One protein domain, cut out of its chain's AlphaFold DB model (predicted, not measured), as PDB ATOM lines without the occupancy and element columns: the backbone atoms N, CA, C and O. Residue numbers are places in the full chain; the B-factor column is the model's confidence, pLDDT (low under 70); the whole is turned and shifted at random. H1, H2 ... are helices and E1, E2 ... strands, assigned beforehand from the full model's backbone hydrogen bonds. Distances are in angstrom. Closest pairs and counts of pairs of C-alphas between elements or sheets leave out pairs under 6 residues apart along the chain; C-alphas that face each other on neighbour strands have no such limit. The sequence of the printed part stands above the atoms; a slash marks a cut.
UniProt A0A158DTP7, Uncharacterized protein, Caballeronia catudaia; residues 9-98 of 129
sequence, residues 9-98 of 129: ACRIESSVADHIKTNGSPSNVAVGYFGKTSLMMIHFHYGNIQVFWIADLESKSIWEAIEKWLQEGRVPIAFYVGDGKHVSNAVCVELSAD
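Overview. This is residues 9 to 98 of the 129 residues of an uncharacterized protein of Caballeronia catudaia (UniProt A0A158DTP7). Two small three-stranded sheets lie face to face as a sandwich with their strands crossed, E1, E5 and E6 in one and E2, E3 and E4 in the other. A helix sits at each end of the long axis, short H1 at one and longer H2 at the other. The printed part has 90 residues, with two named helices and six named strands in the order E1 H1 E2 E3 E4 H2 E5 E6. One sheet runs E1 E5 E6 and is mixed, the other runs E2 E3 E4 and is antiparallel; the class is mixed, helices and strands. The whole is compact, with a radius of gyration of the C-alphas of 13.8 A and spans of 36 by 29 by 22 A.

Along the chain. E1, residues 9 to 11, begins at C-alpha 9 (356.468, 359.524, 437.587). H1 is residues 14 to 20, 10.4 A long. E2, residues 27 to 33, is 20.3 A long, E3, residues 39 to 46, 23.1 A, and E4, residues 49 to 56, 23.5 A. H2, residues 60 to 72, begins at C-alpha 60 (341.194, 369.213, 438.296) and is 18.6 A long. E5, residues 74 to 80, is 19.8 A long. E6, residues 87 to 94, is 20.1 A long and ends at C-alpha 94 (346.067, 346.813, 439.109).

Arrangement. In the first sheet E1 is parallel to E5, with N 10 and O 78 at 3.0 A. E5 and E6 form an antiparallel hairpin, with N 77 and O 91 at 2.8 A. H1 is on this sheet at a height over the sheet of 8.7 A; the closest C-alphas of H1 and E6, those of Ala 17 and Ser 88, are 6.8 A apart. In the other sheet E2, E3 and E4 make a meander, each strand the antiparallel neighbour of the one before, with N 30 and O 43 at 2.9 A and N 42 and O 53 at 2.9 A. The two sheets form a sandwich, face to face with their strands at 77 degrees; the closest C-alphas of E2 and E6, those of Asn 28 and Val 93, are 6.4 A apart. H2 only grazes each sheet, and H1 and H2 are apart. In H2 every O i to N i+4 pair is within hydrogen-bond range; in H1 1 of 3 is, beside 3 of 4 O i to N i+3 pairs.

Size, cuts and confidence. The C-alphas farthest apart, those of Thr 22 and Lys 36, are 39.4 A apart. The printed part has no cut and no long link. Mean pLDDT of the printed part is 78.3, with values under 70 at residues 21 to 26, 32 to 37, 83 to 85 and 96 to 98.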
ATOM      1  N   ALA A   9     355.026 359.506 437.759       87.38
ATOM      2  CA  ALA A   9     356.468 359.524 437.587       87.38
ATOM      3  C   ALA A   9     357.153 359.797 438.927       87.38
ATOM      4  O   ALA A   9     356.736 360.681 439.677       87.38
ATOM      5  N   CYS A  10     358.237 359.085 439.219       85.81
ATOM      6  CA  CYS A  10     359.153 359.486 440.280       85.81
ATOM      7  C   CYS A  10     360.606 359.211 439.896       85.81
ATOM      8  O   CYS A  10     360.923 358.316 439.107       85.81
ATOM      9  N   ARG A  11     361.503 360.025 440.449       85.38
ATOM     10  CA  ARG A  11     362.941 359.838 440.309       85.38
ATOM     11  C   ARG A  11     363.448 359.062 441.512       85.38
ATOM     12  O   ARG A  11     363.120 359.405 442.643       85.38
ATOM     13  N   ILE A  12     364.255 358.048 441.250       83.12
ATOM     14  CA  ILE A  12     364.859 357.188 442.262       83.12
ATOM     15  C   ILE A  12     366.370 357.123 442.058       83.12
ATOM     16  O   ILE A  12     366.897 357.436 440.986       83.12
ATOM     17  N   GLU A  13     367.078 356.710 443.101       82.00
ATOM     18  CA  GLU A  13     368.500 356.405 443.004       82.00
ATOM     19  C   GLU A  13     368.728 355.124 442.193       82.00
ATOM     20  O   GLU A  13     367.890 354.218 442.182       82.00
ATOM     21  N   SER A  14     369.881 355.024 441.525       80.31
ATOM     22  CA  SER A  14     370.236 353.844 440.727       80.31
ATOM     23  C   SER A  14     370.194 352.554 441.551       80.31
ATOM     24  O   SER A  14     369.707 351.541 441.062       80.31
ATOM     25  N   SER A  15     370.635 352.616 442.813       79.69
ATOM     26  CA  SER A  15     370.611 351.506 443.776       79.69
ATOM     27  C   SER A  15     369.201 350.953 444.003       79.69
ATOM     28  O   SER A  15     369.019 349.745 444.100       79.69
ATOM     29  N   VAL A  16     368.187 351.821 444.040       76.62
ATOM     30  CA  VAL A  16     366.778 351.441 444.226       76.62
ATOM     31  C   VAL A  16     366.192 350.841 442.946       76.62
ATOM     32  O   VAL A  16     365.359 349.939 443.006       76.62
ATOM     33  N   ALA A  17     366.634 351.302 441.774       77.75
ATOM     34  CA  ALA A  17     366.082 350.866 440.494       77.75
ATOM     35  C   ALA A  17     366.302 349.373 440.208       77.75
ATOM     36  O   ALA A  17     365.430 348.729 439.616       77.75
ATOM     37  N   ASP A  18     367.423 348.813 440.661       75.00
ATOM     38  CA  ASP A  18     367.732 347.389 440.494       75.00
ATOM     39  C   ASP A  18     366.807 346.491 441.338       75.00
ATOM     40  O   ASP A  18     366.468 345.376 440.930       75.00
ATOM     41  N   HIS A  19     366.298 347.004 442.463       73.00
ATOM     42  CA  HIS A  19     365.327 346.309 443.314       73.00
ATOM     43  C   HIS A  19     363.907 346.284 442.725       73.00
ATOM     44  O   HIS A  19     363.137 345.375 443.030       73.00
ATOM     45  N   ILE A  20     363.554 347.233 441.849       71.69
ATOM     46  CA  ILE A  20     362.239 347.266 441.173       71.69
ATOM     47  C   ILE A  20     362.181 346.248 440.019       71.69
ATOM     48  O   ILE A  20     361.110 345.834 439.596       71.69
ATOM     49  N   LYS A  21     363.329 345.831 439.471       63.62
ATOM     50  CA  LYS A  21     363.387 344.906 438.320       63.62
ATOM     51  C   LYS A  21     363.238 343.438 438.701       63.62
ATOM     52  O   LYS A  21     362.991 342.609 437.831       63.62
ATOM     53  N   THR A  22     363.475 343.100 439.963       55.31
ATOM     54  CA  THR A  22     363.948 341.760 440.318       55.31
ATOM     55  C   THR A  22     362.904 340.854 440.950       55.31
ATOM     56  O   THR A  22     363.116 339.645 440.945       55.31
ATOM     57  N   ASN A  23     361.763 341.363 441.422       54.69
ATOM     58  CA  ASN A  23     360.832 340.529 442.180       54.69
ATOM     59  C   ASN A  23     359.407 340.555 441.614       54.69
ATOM     60  O   ASN A  23     358.809 341.602 441.425       54.69
ATOM     61  N   GLY A  24     358.779 339.394 441.440       57.97
ATOM     62  CA  GLY A  24     357.319 339.288 441.274       57.97
ATOM     63  C   GLY A  24     356.554 339.643 442.559       57.97
ATOM     64  O   GLY A  24     355.569 338.991 442.890       57.97
ATOM     65  N   SER A  25     357.067 340.598 443.340       63.34
ATOM     66  CA  SER A  25     356.524 341.012 444.621       63.34
ATOM     67  C   SER A  25     355.136 341.616 444.433       63.34
ATOM     68  O   SER A  25     354.906 342.327 443.452       63.34
ATOM     69  N   PRO A  26     354.220 341.376 445.385       67.19
ATOM     70  CA  PRO A  26     352.935 342.047 445.382       67.19
ATOM     71  C   PRO A  26     353.157 343.561 445.404       67.19
ATOM     72  O   PRO A  26     353.967 344.079 446.175       67.19
ATOM     73  N   SER A  27     352.439 344.247 444.524       73.00
ATOM     74  CA  SER A  27     352.447 345.697 444.404       73.00
ATOM     75  C   SER A  27     351.063 346.227 444.725       73.00
ATOM     76  O   SER A  27     350.081 345.677 444.223       73.00
ATOM     77  N   ASN A  28     350.971 347.303 445.494       77.50
ATOM     78  CA  ASN A  28     349.698 347.964 445.742       77.50
ATOM     79  C   ASN A  28     349.836 349.483 445.666       77.50
ATOM     80  O   ASN A  28     350.845 350.062 446.069       77.50
ATOM     81  N   VAL A  29     348.784 350.115 445.151       76.25
ATOM     82  CA  VAL A  29     348.571 351.557 445.241       76.25
ATOM     83  C   VAL A  29     347.396 351.789 446.177       76.25
ATOM     84  O   VAL A  29     346.365 351.123 446.072       76.25
ATOM     85  N   ALA A  30     347.576 352.721 447.101       76.00
ATOM     86  CA  ALA A  30     346.551 353.176 448.019       76.00
ATOM     87  C   ALA A  30     346.529 354.703 448.046       76.00
ATOM     88  O   ALA A  30     347.563 355.357 447.903       76.00
ATOM     89  N   VAL A  31     345.349 355.278 448.239       70.12
ATOM     90  CA  VAL A  31     345.156 356.729 448.275       70.12
ATOM     91  C   VAL A  31     344.444 357.128 449.554       70.12
ATOM     92  O   VAL A  31     343.493 356.477 449.977       70.12
ATOM     93  N   GLY A  32     344.881 358.235 450.142       68.50
ATOM     94  CA  GLY A  32     344.169 358.891 451.232       68.50
ATOM     95  C   GLY A  32     344.571 360.352 451.341       68.50
ATOM     96  O   GLY A  32     345.150 360.909 450.412       68.50
ATOM     97  N   TYR A  33     344.209 361.010 452.436       69.50
ATOM     98  CA  TYR A  33     344.283 362.469 452.532       69.50
ATOM     99  C   TYR A  33     344.726 362.938 453.912       69.50
ATOM    100  O   TYR A  33     344.588 362.243 454.919       69.50
ATOM    101  N   PHE A  34     345.226 364.169 453.951       66.69
ATOM    102  CA  PHE A  34     345.662 364.816 455.177       66.69
ATOM    103  C   PHE A  34     344.592 365.766 455.724       66.69
ATOM    104  O   PHE A  34     344.687 366.981 455.564       66.69
ATOM    105  N   GLY A  35     343.596 365.222 456.428       63.69
ATOM    106  CA  GLY A  35     342.679 365.976 457.297       63.69
ATOM    107  C   GLY A  35     342.189 367.322 456.734       63.69
ATOM    108  O   GLY A  35     341.653 367.381 455.638       63.69
ATOM    109  N   LYS A  36     342.371 368.411 457.499       63.41
ATOM    110  CA  LYS A  36     341.911 369.782 457.172       63.41
ATOM    111  C   LYS A  36     342.639 370.450 455.991       63.41
ATOM    112  O   LYS A  36     342.465 371.648 455.789       63.41
ATOM    113  N   THR A  37     343.501 369.732 455.278       66.06
ATOM    114  CA  THR A  37     344.258 370.282 454.151       66.06
ATOM    115  C   THR A  37     343.685 369.771 452.838       66.06
ATOM    116  O   THR A  37     343.241 368.627 452.758       66.06
ATOM    117  N   SER A  38     343.744 370.593 451.791       77.75
ATOM    118  CA  SER A  38     343.391 370.198 450.422       77.75
ATOM    119  C   SER A  38     344.465 369.282 449.801       77.75
ATOM    120  O   SER A  38     344.781 369.417 448.629       77.75
ATOM    121  N   LEU A  39     345.078 368.367 450.565       80.31
ATOM    122  CA  LEU A  39     346.156 367.495 450.090       80.31
ATOM    123  C   LEU A  39     345.769 366.015 450.138       80.31
ATOM    124  O   LEU A  39     345.325 365.480 451.158       80.31
ATOM    125  N   MET A  40     346.031 365.348 449.021       82.38
ATOM    126  CA  MET A  40     345.954 363.913 448.815       82.38
ATOM    127  C   MET A  40     347.354 363.302 448.876       82.38
ATOM    128  O   MET A  40     348.315 363.868 448.360       82.38
ATOM    129  N   MET A  41     347.453 362.113 449.457       85.19
ATOM    130  CA  MET A  41     348.614 361.241 449.392       85.19
ATOM    131  C   MET A  41     348.282 360.006 448.555       85.19
ATOM    132  O   MET A  41     347.315 359.297 448.836       85.19
ATOM    133  N   ILE A  42     349.124 359.726 447.567       85.50
ATOM    134  CA  ILE A  42     349.122 358.475 446.811       85.50
ATOM    135  C   ILE A  42     350.334 357.677 447.276       85.50
ATOM    136  O   ILE A  42     351.465 358.141 447.154       85.50
ATOM    137  N   HIS A  43     350.098 356.493 447.824       86.69
ATOM    138  CA  HIS A  43     351.115 355.592 448.341       86.69
ATOM    139  C   HIS A  43     351.237 354.377 447.424       86.69
ATOM    140  O   HIS A  43     350.269 353.651 447.210       86.69
ATOM    141  N   PHE A  44     352.436 354.150 446.902       84.81
ATOM    142  CA  PHE A  44     352.811 352.927 446.212       84.81
ATOM    143  C   PHE A  44     353.757 352.120 447.082       84.81
ATOM    144  O   PHE A  44     354.745 352.653 447.587       84.81
ATOM    145  N   HIS A  45     353.480 350.829 447.190       84.25
ATOM    146  CA  HIS A  45     354.325 349.888 447.895       84.25
ATOM    147  C   HIS A  45     354.653 348.690 447.002       84.25
ATOM    148  O   HIS A  45     353.776 348.118 446.346       84.25
ATOM    149  N   TYR A  46     355.937 348.338 446.965       80.44
ATOM    150  CA  TYR A  46     356.481 347.238 446.177       80.44
ATOM    151  C   TYR A  46     357.694 346.629 446.875       80.44
ATOM    152  O   TYR A  46     358.760 347.245 446.957       80.44
ATOM    153  N   GLY A  47     357.547 345.404 447.380       78.50
ATOM    154  CA  GLY A  47     358.598 344.752 448.161       78.50
ATOM    155  C   GLY A  47     358.963 345.582 449.397       78.50
ATOM    156  O   GLY A  47     358.148 345.720 450.293       78.50
ATOM    157  N   ASN A  48     360.173 346.148 449.425       78.62
ATOM    158  CA  ASN A  48     360.643 347.031 450.506       78.62
ATOM    159  C   ASN A  48     360.642 348.519 450.115       78.62
ATOM    160  O   ASN A  48     361.170 349.356 450.845       78.62
ATOM    161  N   ILE A  49     360.113 348.853 448.937       80.75
ATOM    162  CA  ILE A  49     360.103 350.210 448.401       80.75
ATOM    163  C   ILE A  49     358.732 350.819 448.653       80.75
ATOM    164  O   ILE A  49     357.707 350.237 448.294       80.75
ATOM    165  N   GLN A  50     358.731 352.013 449.235       86.56
ATOM    166  CA  GLN A  50     357.546 352.842 449.403       86.56
ATOM    167  C   GLN A  50     357.782 354.180 448.713       86.56
ATOM    168  O   GLN A  50     358.817 354.818 448.913       86.56
ATOM    169  N   VAL A  51     356.828 354.595 447.887       85.56
ATOM    170  CA  VAL A  51     356.856 355.878 447.186       85.56
ATOM    171  C   VAL A  51     355.570 356.621 447.493       85.56
ATOM    172  O   VAL A  51     354.479 356.059 447.406       85.56
ATOM    173  N   PHE A  52     355.712 357.894 447.844       88.19
ATOM    174  CA  PHE A  52     354.598 358.767 448.174       88.19
ATOM    175  C   PHE A  52     354.568 359.942 447.204       88.19
ATOM    176  O   PHE A  52     355.553 360.668 447.072       88.19
ATOM    177  N   TRP A  53     353.424 360.153 446.564       88.44
ATOM    178  CA  TRP A  53     353.120 361.397 445.865       88.44
ATOM    179  C   TRP A  53     352.141 362.205 446.697       88.44
ATOM    180  O   TRP A  53     351.210 361.655 447.286       88.44
ATOM    181  N   ILE A  54     352.349 363.516 446.722       88.25
ATOM    182  CA  ILE A  54     351.431 364.467 447.338       88.25
ATOM    183  C   ILE A  54     350.805 365.280 446.211       88.25
ATOM    184  O   ILE A  54     351.517 365.796 445.348       88.25
ATOM    185  N   ALA A  55     349.482 365.365 446.207       85.00
ATOM    186  CA  ALA A  55     348.709 366.053 445.186       85.00
ATOM    187  C   ALA A  55     347.680 366.988 445.823       85.00
ATOM    188  O   ALA A  55     347.182 366.724 446.913       85.00
ATOM    189  N   ASP A  56     347.360 368.077 445.135       83.50
ATOM    190  CA  ASP A  56     346.315 369.010 445.555       83.50
ATOM    191  C   ASP A  56     344.928 368.463 445.174       83.50
ATOM    192  O   ASP A  56     344.687 368.115 444.015       83.50
ATOM    193  N   LEU A  57     344.021 368.394 446.150       78.50
ATOM    194  CA  LEU A  57     342.631 367.966 445.995       78.50
ATOM    195  C   LEU A  57     341.798 368.948 445.169       78.50
ATOM    196  O   LEU A  57     340.772 368.555 444.617       78.50
ATOM    197  N   GLU A  58     342.210 370.203 445.054       82.31
ATOM    198  CA  GLU A  58     341.536 371.200 444.218       82.31
ATOM    199  C   GLU A  58     341.985 371.108 442.752       82.31
ATOM    200  O   GLU A  58     341.349 371.665 441.850       82.31
ATOM    201  N   SER A  59     343.053 370.352 442.473       84.19
ATOM    202  CA  SER A  59     343.577 370.201 441.124       84.19
ATOM    203  C   SER A  59     342.688 369.305 440.263       84.19
ATOM    204  O   SER A  59     342.650 368.079 440.398       84.19
ATOM    205  N   LYS A  60     342.020 369.920 439.283       82.69
ATOM    206  CA  LYS A  60     341.194 369.213 438.296       82.69
ATOM    207  C   LYS A  60     341.971 368.127 437.541       82.69
ATOM    208  O   LYS A  60     341.427 367.058 437.290       82.69
ATOM    209  N   SER A  61     343.237 368.378 437.204       84.44
ATOM    210  CA  SER A  61     344.050 367.428 436.432       84.44
ATOM    211  C   SER A  61     344.379 366.154 437.214       84.44
ATOM    212  O   SER A  61     344.493 365.086 436.615       84.44
ATOM    213  N   ILE A  62     344.483 366.242 438.545       83.75
ATOM    214  CA  ILE A  62     344.680 365.075 439.415       83.75
ATOM    215  C   ILE A  62     343.425 364.204 439.414       83.75
ATOM    216  O   ILE A  62     343.519 362.991 439.236       83.75
ATOM    217  N   TRP A  63     342.244 364.812 439.525       82.56
ATOM    218  CA  TRP A  63     340.983 364.076 439.456       82.56
ATOM    219  C   TRP A  63     340.747 363.423 438.097       82.56
ATOM    220  O   TRP A  63     340.352 362.262 438.046       82.56
ATOM    221  N   GLU A  64     341.054 364.121 437.004       84.50
ATOM    222  CA  GLU A  64     340.988 363.549 435.654       84.50
ATOM    223  C   GLU A  64     341.919 362.332 435.501       84.50
ATOM    224  O   GLU A  64     341.578 361.375 434.805       84.50
ATOM    225  N   ALA A  65     343.081 362.334 436.163       86.62
ATOM    226  CA  ALA A  65     343.984 361.188 436.173       86.62
ATOM    227  C   ALA A  65     343.433 360.006 436.973       86.62
ATOM    228  O   ALA A  65     343.417 358.887 436.463       86.62
ATOM    229  N   ILE A  66     342.919 360.259 438.178       82.31
ATOM    230  CA  ILE A  66     342.306 359.235 439.034       82.31
ATOM    231  C   ILE A  66     341.114 358.578 438.336       82.31
ATOM    232  O   ILE A  66     340.986 357.357 438.357       82.31
ATOM    233  N   GLU A  67     340.260 359.365 437.680       83.44
ATOM    234  CA  GLU A  67     339.119 358.843 436.925       83.44
ATOM    235  C   GLU A  67     339.556 357.921 435.788       83.44
ATOM    236  O   GLU A  67     338.958 356.863 435.602       83.44
ATOM    237  N   LYS A  68     340.620 358.277 435.064       84.62
ATOM    238  CA  LYS A  68     341.177 357.410 434.021       84.62
ATOM    239  C   LYS A  68     341.761 356.122 434.593       84.62
ATOM    240  O   LYS A  68     341.502 355.057 434.045       84.62
ATOM    241  N   TRP A  69     342.495 356.191 435.702       86.69
ATOM    242  CA  TRP A  69     343.021 354.989 436.355       86.69
ATOM    243  C   TRP A  69     341.906 354.052 436.803       86.69
ATOM    244  O   TRP A  69     341.979 352.854 436.553       86.69
ATOM    245  N   LEU A  70     340.840 354.598 437.391       81.31
ATOM    246  CA  LEU A  70     339.647 353.840 437.769       81.31
ATOM    247  C   LEU A  70     338.965 353.190 436.560       81.31
ATOM    248  O   LEU A  70     338.598 352.022 436.630       81.31
ATOM    249  N   GLN A  71     338.801 353.929 435.460       85.12
ATOM    250  CA  GLN A  71     338.205 353.409 434.225       85.12
ATOM    251  C   GLN A  71     339.024 352.267 433.620       85.12
ATOM    252  O   GLN A  71     338.452 351.316 433.094       85.12
ATOM    253  N   GLU A  72     340.349 352.361 433.691       85.62
ATOM    254  CA  GLU A  72     341.255 351.339 433.171       85.62
ATOM    255  C   GLU A  72     341.561 350.222 434.173       85.62
ATOM    256  O   GLU A  72     342.211 349.246 433.806       85.62
ATOM    257  N   GLY A  73     341.123 350.362 435.426       82.62
ATOM    258  CA  GLY A  73     341.397 349.410 436.500       82.62
ATOM    259  C   GLY A  73     342.867 349.337 436.914       82.62
ATOM    260  O   GLY A  73     343.246 348.395 437.596       82.62
ATOM    261  N   ARG A  74     343.710 350.304 436.527       84.94
ATOM    262  CA  ARG A  74     345.163 350.241 436.740       84.94
ATOM    263  C   ARG A  74     345.820 351.618 436.829       84.94
ATOM    264  O   ARG A  74     345.357 352.586 436.230       84.94
ATOM    265  N   VAL A  75     346.954 351.689 437.522       86.69
ATOM    266  CA  VAL A  75     347.802 352.885 437.643       86.69
ATOM    267  C   VAL A  75     349.175 352.592 437.038       86.69
ATOM    268  O   VAL A  75     349.928 351.784 437.590       86.69
ATOM    269  N   PRO A  76     349.546 353.219 435.909       86.81
ATOM    270  CA  PRO A  76     350.902 353.128 435.389       86.81
ATOM    271  C   PRO A  76     351.853 354.033 436.187       86.81
ATOM    272  O   PRO A  76     351.556 355.199 436.459       86.81
ATOM    273  N   ILE A  77     353.023 353.496 436.532       87.25
ATOM    274  CA  ILE A  77     354.071 354.171 437.299       87.25
ATOM    275  C   ILE A  77     355.398 354.052 436.546       87.25
ATOM    276  O   ILE A  77     355.790 352.959 436.136       87.25
ATOM    277  N   ALA A  78     356.106 355.168 436.381       87.38
ATOM    278  CA  ALA A  78     357.414 355.235 435.738       87.38
ATOM    279  C   ALA A  78     358.494 355.718 436.714       87.38
ATOM    280  O   ALA A  78     358.367 356.758 437.366       87.38
ATOM    281  N   PHE A  79     359.591 354.969 436.765       85.31
ATOM    282  CA  PHE A  79     360.760 355.245 437.586       85.31
ATOM    283  C   PHE A  79     361.913 355.726 436.718       85.31
ATOM    284  O   PHE A  79     362.326 355.048 435.774       85.31
ATOM    285  N   TYR A  80     362.476 356.871 437.076       85.62
ATOM    286  CA  TYR A  80     363.597 357.478 436.369       85.62
ATOM    287  C   TYR A  80     364.843 357.473 437.249       85.62
ATOM    288  O   TYR A  80     364.761 357.708 438.452       85.62
ATOM    289  N   VAL A  81     366.003 357.246 436.638       83.81
ATOM    290  CA  VAL A  81     367.318 357.297 437.297       83.81
ATOM    291  C   VAL A  81     368.157 358.389 436.641       83.81
ATOM    292  O   VAL A  81     367.925 358.747 435.486       83.81
ATOM    293  N   GLY A  82     369.145 358.927 437.359       73.81
ATOM    294  CA  GLY A  82     370.055 359.919 436.788       73.81
ATOM    295  C   GLY A  82     369.303 361.196 436.438       73.81
ATOM    296  O   GLY A  82     368.475 361.626 437.220       73.81
ATOM    297  N   ASP A  83     369.555 361.810 435.287       69.94
ATOM    298  CA  ASP A  83     369.017 363.129 434.915       69.94
ATOM    299  C   ASP A  83     367.490 363.204 434.701       69.94
ATOM    300  O   ASP A  83     366.968 364.281 434.413       69.94
ATOM    301  N   GLY A  84     366.765 362.096 434.876       66.06
ATOM    302  CA  GLY A  84     365.311 362.052 434.748       66.06
ATOM    303  C   GLY A  84     364.813 361.936 433.307       66.06
ATOM    304  O   GLY A  84     363.607 362.000 433.091       66.06
ATOM    305  N   LYS A  85     365.703 361.773 432.318       69.31
ATOM    306  CA  LYS A  85     365.314 361.717 430.898       69.31
ATOM    307  C   LYS A  85     365.045 360.308 430.385       69.31
ATOM    308  O   LYS A  85     364.343 360.147 429.391       69.31
ATOM    309  N   HIS A  86     365.573 359.294 431.064       73.44
ATOM    310  CA  HIS A  86     365.406 357.895 430.684       73.44
ATOM    311  C   HIS A  86     364.621 357.134 431.754       73.44
ATOM    312  O   HIS A  86     364.989 357.139 432.932       73.44
ATOM    313  N   VAL A  87     363.536 356.479 431.330       74.69
ATOM    314  CA  VAL A  87     362.781 355.549 432.177       74.69
ATOM    315  C   VAL A  87     363.693 354.362 432.475       74.69
ATOM    316  O   VAL A  87     364.106 353.647 431.567       74.69
ATOM    317  N   SER A  88     364.026 354.174 433.748       79.31
ATOM    318  CA  SER A  88     364.817 353.032 434.213       79.31
ATOM    319  C   SER A  88     363.947 351.790 434.381       79.31
ATOM    320  O   SER A  88     364.388 350.673 434.099       79.31
ATOM    321  N   ASN A  89     362.708 351.987 434.841       78.81
ATOM    322  CA  ASN A  89     361.723 350.929 435.005       78.81
ATOM    323  C   ASN A  89     360.296 351.496 434.946       78.81
ATOM    324  O   ASN A  89     360.083 352.668 435.255       78.81
ATOM    325  N   ALA A  90     359.324 350.670 434.580       82.56
ATOM    326  CA  ALA A  90     357.912 351.015 434.610       82.56
ATOM    327  C   ALA A  90     357.104 349.817 435.105       82.56
ATOM    328  O   ALA A  90     357.362 348.680 434.716       82.56
ATOM    329  N   VAL A  91     356.117 350.083 435.952       81.50
ATOM    330  CA  VAL A  91     355.190 349.075 436.468       81.50
ATOM    331  C   VAL A  91     353.766 349.549 436.241       81.50
ATOM    332  O   VAL A  91     353.498 350.750 436.191       81.50
ATOM    333  N   CYS A  92     352.842 348.611 436.100       83.69
ATOM    334  CA  CYS A  92     351.422 348.911 436.073       83.69
ATOM    335  C   CYS A  92     350.773 348.166 437.230       83.69
ATOM    336  O   CYS A  92     350.917 346.950 437.333       83.69
ATOM    337  N   VAL A  93     350.147 348.913 438.132       82.50
ATOM    338  CA  VAL A  93     349.533 348.355 439.331       82.50
ATOM    339  C   VAL A  93     348.041 348.258 439.098       82.50
ATOM    340  O   VAL A  93     347.390 349.281 438.894       82.50
ATOM    341  N   GLU A  94     347.508 347.044 439.141       82.50
ATOM    342  CA  GLU A  94     346.067 346.813 439.109       82.50
ATOM    343  C   GLU A  94     345.419 347.429 440.354       82.50
ATOM    344  O   GLU A  94     345.900 347.285 441.483       82.50
ATOM    345  N   LEU A  95     344.320 348.138 440.145       75.38
ATOM    346  CA  LEU A  95     343.520 348.718 441.205       75.38
ATOM    347  C   LEU A  95     342.518 347.678 441.685       75.38
ATOM    348  O   LEU A  95     341.673 347.201 440.930       75.38
ATOM    349  N   SER A  96     342.581 347.355 442.972       66.62
ATOM    350  CA  SER A  96     341.494 346.623 443.613       66.62
ATOM    351  C   SER A  96     340.313 347.565 443.862       66.62
ATOM    352  O   SER A  96     340.484 348.787 443.919       66.62
ATOM    353  N   ALA A  97     339.114 347.011 444.057       58.66
ATOM    354  CA  ALA A  97     337.919 347.793 444.389       58.66
ATOM    355  C   ALA A  97     338.098 348.682 445.643       58.66
ATOM    356  O   ALA A  97     337.418 349.697 445.771       58.66
ATOM    357  N   ASP A  98     339.057 348.340 446.510       59.09
ATOM    358  CA  ASP A  98     339.367 349.042 447.758       59.09
ATOM    359  C   ASP A  98     340.545 350.033 447.628       59.09
ATOM    360  O   ASP A  98     340.893 350.727 448.582       59.09
TER     361      ASP A  98